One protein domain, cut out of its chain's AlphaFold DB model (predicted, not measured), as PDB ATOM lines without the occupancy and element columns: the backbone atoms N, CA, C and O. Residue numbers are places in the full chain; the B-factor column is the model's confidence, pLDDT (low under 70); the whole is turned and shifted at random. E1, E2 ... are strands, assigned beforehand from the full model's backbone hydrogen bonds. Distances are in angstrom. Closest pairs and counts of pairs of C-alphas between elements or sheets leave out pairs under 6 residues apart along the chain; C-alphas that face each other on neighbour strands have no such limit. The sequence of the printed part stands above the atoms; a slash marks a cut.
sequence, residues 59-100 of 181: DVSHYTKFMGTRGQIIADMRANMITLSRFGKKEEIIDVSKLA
ATOM      1  N   ASP A  59     142.072 140.614 143.240       86.56
ATOM      2  CA  ASP A  59     141.136 140.684 144.354       86.56
ATOM      3  C   ASP A  59     140.963 139.295 144.979       86.56
ATOM      4  O   ASP A  59     140.053 138.543 144.628       86.56
ATOM      5  N   VAL A  60     141.852 138.955 145.916       86.38
ATOM      6  CA  VAL A  60     141.762 137.723 146.715       86.38
ATOM      7  C   VAL A  60     140.729 137.931 147.819       86.38
ATOM      8  O   VAL A  60     141.030 138.473 148.882       86.38
ATOM      9  N   SER A  61     139.479 137.566 147.545       90.44
ATOM     10  CA  SER A  61     138.386 137.729 148.499       90.44
ATOM     11  C   SER A  61     137.257 136.732 148.263       90.44
ATOM     12  O   SER A  61     137.139 136.143 147.190       90.44
ATOM     13  N   HIS A  62     136.402 136.584 149.271       92.50
ATOM     14  CA  HIS A  62     135.175 135.811 149.189       92.50
ATOM     15  C   HIS A  62     133.967 136.737 149.065       92.50
ATOM     16  O   HIS A  62     133.828 137.730 149.783       92.50
ATOM     17  N   TYR A  63     133.069 136.368 148.161       95.56
ATOM     18  CA  TYR A  63     131.794 137.028 147.955       95.56
ATOM     19  C   TYR A  63     130.707 135.965 147.909       95.56
ATOM     20  O   TYR A  63     130.764 135.053 147.081       95.56
ATOM     21  N   THR A  64     129.697 136.105 148.760       97.38
ATOM     22  CA  THR A  64     128.592 135.148 148.818       97.38
ATOM     23  C   THR A  64     127.268 135.878 148.735       97.38
ATOM     24  O   THR A  64     127.010 136.826 149.478       97.38
ATOM     25  N   LYS A  65     126.397 135.413 147.840       98.19
ATOM     26  CA  LYS A  65     125.051 135.950 147.665       98.19
ATOM     27  C   LYS A  65     124.014 134.868 147.926       98.19
ATOM     28  O   LYS A  65     123.952 133.873 147.212       98.19
ATOM     29  N   PHE A  66     123.152 135.116 148.901       98.06
ATOM     30  CA  PHE A  66     122.001 134.281 149.219       98.06
ATOM     31  C   PHE A  66     120.739 134.965 148.711       98.06
ATOM     32  O   PHE A  66     120.522 136.151 148.961       98.06
ATOM     33  N   MET A  67     119.893 134.227 148.003       98.19
ATOM     34  CA  MET A  67     118.633 134.733 147.465       98.19
ATOM     35  C   MET A  67     117.499 133.833 147.928       98.19
ATOM     36  O   MET A  67     117.629 132.614 147.938       98.19
ATOM     37  N   GLY A  68     116.380 134.439 148.307       97.38
ATOM     38  CA  GLY A  68     115.207 133.702 148.743       97.38
ATOM     39  C   GLY A  68     113.925 134.497 148.547       97.38
ATOM     40  O   GLY A  68     113.915 135.628 148.064       97.38
ATOM     41  N   THR A  69     112.813 133.916 148.981       97.56
ATOM     42  CA  THR A  69     111.463 134.468 148.771       97.56
ATOM     43  C   THR A  69     111.218 135.820 149.449       97.56
ATOM     44  O   THR A  69     110.239 136.496 149.144       97.56
ATOM     45  N   ARG A  70     112.092 136.233 150.376       98.06
ATOM     46  CA  ARG A  70     111.966 137.477 151.155       98.06
ATOM     47  C   ARG A  70     112.992 138.551 150.783       98.06
ATOM     48  O   ARG A  70     112.964 139.626 151.387       98.06
ATOM     49  N   GLY A  71     113.873 138.280 149.824       98.19
ATOM     50  CA  GLY A  71     114.936 139.193 149.413       98.19
ATOM     51  C   GLY A  71     116.278 138.488 149.259       98.19
ATOM     52  O   GLY A  71     116.335 137.309 148.909       98.19
ATOM     53  N   GLN A  72     117.356 139.216 149.535       98.38
ATOM     54  CA  GLN A  72     118.721 138.716 149.403       98.38
ATOM     55  C   GLN A  72     119.616 139.141 150.570       98.38
ATOM     56  O   GLN A  72     119.355 140.142 151.245       98.38
ATOM     57  N   ILE A  73     120.689 138.379 150.757       98.62
ATOM     58  CA  ILE A  73     121.821 138.703 151.622       98.62
ATOM     59  C   ILE A  73     123.075 138.655 150.755       98.62
ATOM     60  O   ILE A  73     123.267 137.698 150.005       98.62
ATOM     61  N   ILE A  74     123.923 139.669 150.858       98.50
ATOM     62  CA  ILE A  74     125.258 139.684 150.261       98.50
ATOM     63  C   ILE A  74     126.266 139.788 151.398       98.50
ATOM     64  O   ILE A  74     126.158 140.695 152.216       98.50
ATOM     65  N   ALA A  75     127.227 138.873 151.439       97.25
ATOM     66  CA  ALA A  75     128.403 138.954 152.293       97.25
ATOM     67  C   ALA A  75     129.618 139.245 151.403       97.25
ATOM     68  O   ALA A  75     129.992 138.414 150.575       97.25
ATOM     69  N   ASP A  76     130.194 140.436 151.561       95.75
ATOM     70  CA  ASP A  76     131.373 140.898 150.832       95.75
ATOM     71  C   ASP A  76     132.538 141.033 151.815       95.75
ATOM     72  O   ASP A  76     132.595 141.960 152.632       95.75
ATOM     73  N   MET A  77     133.464 140.076 151.747       91.81
ATOM     74  CA  MET A  77     134.613 140.028 152.645       91.81
ATOM     75  C   MET A  77     135.627 141.135 152.338       91.81
ATOM     76  O   MET A  77     136.311 141.606 153.241       91.81
ATOM     77  N   ARG A  78     135.712 141.610 151.090       90.00
ATOM     78  CA  ARG A  78     136.610 142.710 150.710       90.00
ATOM     79  C   ARG A  78     136.136 144.024 151.316       90.00
ATOM     80  O   ARG A  78     136.949 144.820 151.777       90.00
ATOM     81  N   ALA A  79     134.826 144.248 151.305       92.62
ATOM     82  CA  ALA A  79     134.211 145.433 151.886       92.62
ATOM     83  C   ALA A  79     134.029 145.335 153.412       92.62
ATOM     84  O   ALA A  79     133.780 146.360 154.043       92.62
ATOM     85  N   ASN A  80     134.140 144.138 154.002       92.44
ATOM     86  CA  ASN A  80     133.715 143.837 155.376       92.44
ATOM     87  C   ASN A  80     132.247 144.219 155.631       92.44
ATOM     88  O   ASN A  80     131.899 144.757 156.684       92.44
ATOM     89  N   MET A  81     131.380 143.953 154.650       96.31
ATOM     90  CA  MET A  81     129.974 144.350 154.687       96.31
ATOM     91  C   MET A  81     129.053 143.150 154.499       96.31
ATOM     92  O   MET A  81     129.272 142.298 153.636       96.31
ATOM     93  N   ILE A  82     127.967 143.138 155.268       98.00
ATOM     94  CA  ILE A  82     126.799 142.305 155.000       98.00
ATOM     95  C   ILE A  82     125.649 143.227 154.603       98.00
ATOM     96  O   ILE A  82     125.213 144.073 155.385       98.00
ATOM     97  N   THR A  83     125.139 143.058 153.387       98.50
ATOM     98  CA  THR A  83     123.990 143.805 152.870       98.50
ATOM     99  C   THR A  83     122.747 142.928 152.919       98.50
ATOM    100  O   THR A  83     122.699 141.866 152.296       98.50
ATOM    101  N   LEU A  84     121.724 143.384 153.639       98.44
ATOM    102  CA  LEU A  84     120.424 142.733 153.750       98.44
ATOM    103  C   LEU A  84     119.369 143.560 153.007       98.44
ATOM    104  O   LEU A  84     118.928 144.612 153.475       98.44
ATOM    105  N   SER A  85     118.906 143.042 151.871       98.38
ATOM    106  CA  SER A  85     117.905 143.706 151.032       98.38
ATOM    107  C   SER A  85     116.604 142.898 151.060       98.38
ATOM    108  O   SER A  85     116.436 141.927 150.320       98.38
ATOM    109  N   ARG A  86     115.665 143.278 151.937       98.25
ATOM    110  CA  ARG A  86     114.326 142.660 152.024       98.25
ATOM    111  C   ARG A  86     113.345 143.360 151.085       98.25
ATOM    112  O   ARG A  86     113.315 144.588 151.031       98.25
ATOM    113  N   PHE A  87     112.486 142.603 150.403       97.81
ATOM    114  CA  PHE A  87     111.486 143.199 149.510       97.81
ATOM    115  C   PHE A  87     110.552 144.160 150.262       97.81
ATOM    116  O   PHE A  87     110.040 143.837 151.335       97.81
ATOM    117  N   GLY A  88     110.347 145.356 149.699       97.00
ATOM    118  CA  GLY A  88     109.482 146.392 150.276       97.00
ATOM    119  C   GLY A  88     110.030 147.079 151.533       97.00
ATOM    120  O   GLY A  88     109.309 147.859 152.152       97.00
ATOM    121  N   LYS A  89     111.279 146.809 151.929       97.62
ATOM    122  CA  LYS A  89     111.942 147.475 153.056       97.62
ATOM    123  C   LYS A  89     113.159 148.256 152.583       97.62
ATOM    124  O   LYS A  89     113.689 148.019 151.500       97.62
ATOM    125  N   LYS A  90     113.601 149.193 153.421       97.69
ATOM    126  CA  LYS A  90     114.898 149.838 153.243       97.69
ATOM    127  C   LYS A  90     116.002 148.797 153.437       97.69
ATOM    128  O   LYS A  90     115.879 147.929 154.297       97.69
ATOM    129  N   GLU A  91     117.048 148.901 152.632       98.00
ATOM    130  CA  GLU A  91     118.250 148.085 152.768       98.00
ATOM    131  C   GLU A  91     118.963 148.359 154.098       98.00
ATOM    132  O   GLU A  91     119.062 149.507 154.544       98.00
ATOM    133  N   GLU A  92     119.451 147.289 154.717       98.06
ATOM    134  CA  GLU A  92     120.261 147.323 155.931       98.06
ATOM    135  C   GLU A  92     121.699 146.930 155.579       98.06
ATOM    136  O   GLU A  92     121.931 145.925 154.905       98.06
ATOM    137  N   ILE A  93     122.665 147.730 156.031       97.81
ATOM    138  CA  ILE A  93     124.095 147.483 155.831       97.81
ATOM    139  C   ILE A  93     124.715 147.253 157.202       97.81
ATOM    140  O   ILE A  93     124.656 148.124 158.072       97.81
ATOM    141  N   ILE A  94     125.302 146.077 157.379       97.00
ATOM    142  CA  ILE A  94     126.027 145.686 158.579       97.00
ATOM    143  C   ILE A  94     127.515 145.775 158.258       97.00
ATOM    144  O   ILE A  94     128.032 145.029 157.431       97.00
ATOM    145  N   ASP A  95     128.182 146.702 158.929       95.00
ATOM    146  CA  ASP A  95     129.621 146.906 158.847       95.00
ATOM    147  C   ASP A  95     130.310 145.986 159.857       95.00
ATOM    148  O   ASP A  95     130.307 146.249 161.063       95.00
ATOM    149  N   VAL A  96     130.858 144.876 159.361       91.75
ATOM    150  CA  VAL A  96     131.459 143.828 160.194       91.75
ATOM    151  C   VAL A  96     132.671 144.373 160.945       91.75
ATOM    152  O   VAL A  96     132.903 143.976 162.085       91.75
ATOM    153  N   SER A  97     133.377 145.360 160.377       88.38
ATOM    154  CA  SER A  97     134.531 146.007 161.020       88.38
ATOM    155  C   SER A  97     134.196 146.725 162.331       88.38
ATOM    156  O   SER A  97     135.084 147.001 163.131       88.38
ATOM    157  N   LYS A  98     132.908 146.998 162.583       90.00
ATOM    158  CA  LYS A  98     132.415 147.581 163.841       90.00
ATOM    159  C   LYS A  98     131.937 146.544 164.853       90.00
ATOM    160  O   LYS A  98     131.588 146.913 165.970       90.00
ATOM    161  N   LEU A  99     131.858 145.278 164.451       84.56
ATOM    162  CA  LEU A  99     131.353 144.172 165.268       84.56
ATOM    163  C   LEU A  99     132.468 143.252 165.770       84.56
ATOM    164  O   LEU A  99     132.259 142.518 166.732       84.56
ATOM    165  N   ALA A 100     133.634 143.285 165.129       77.94
ATOM    166  CA  ALA A 100     134.805 142.521 165.523       77.94
ATOM    167  C   ALA A 100     136.033 143.431 165.582       77.94
ATOM    168  O   ALA A 100     136.226 144.290 164.727       77.94
TER     169      ALA A 100
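This is residues 59 to 100 of the 181 residues of an uncharacterized protein of Lachnospiraceae bacterium 5_1_57FAA (UniProt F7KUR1). A single small sheet of four antiparallel strands, folded back and forth in chain order, makes a thin slab with both faces bare of any named helix. Three strands of equal residue count, E1, E2 and E3, lie side by side, the shorter E4 makes one edge, and unnamed ends run on before E1 and after E4. The printed part has 42 residues with four named strands, E1 E2 E3 E4 along the chain and in the same order across the sheet; the class is all strand. It is only just loose, close to compact, with a radius of gyration of the C-alphas of 11.0 A, and elongated, spanning 31 by 20 by 13 A.

The sheet is a meander, each strand the antiparallel neighbour of the one before. Its inner strands E2, residues 71 to 76, and E3, residues 81 to 86, form a hairpin at 174 degrees between directions; the C-alphas of Gly 71 and Arg 86 face each other at 4.4 A, and N 83 and O 74 are within hydrogen-bond range at 2.8 A. Edge strand E1, residues 63 to 68, forms a hairpin with E2 at 171 degrees, with N 66 and O 73 2.8 A apart. Edge strand E4, residues 92 to 95, forms a hairpin with E3 at 169 degrees, with N 84 and O 92 2.8 A apart. E4 is apart from E1 and E2. From edge to edge the strands' lines turn by 26 degrees.

E1 begins at C-alpha 63 (131.794, 137.028, 147.955) and is 16.9 A long. E2 measures 16.6 A, E3 16.0 A and E4 9.8 A from first to last C-alpha. E4 ends at C-alpha 95 (129.621, 146.906, 158.847).

The two C-alphas farthest apart, those of Val 60 and Gly 88, are 33.6 A apart. The printed part has no cut, and its three links between strands are tight. The mean pLDDT of the printed part is 94.9, and no printed residue is under 70.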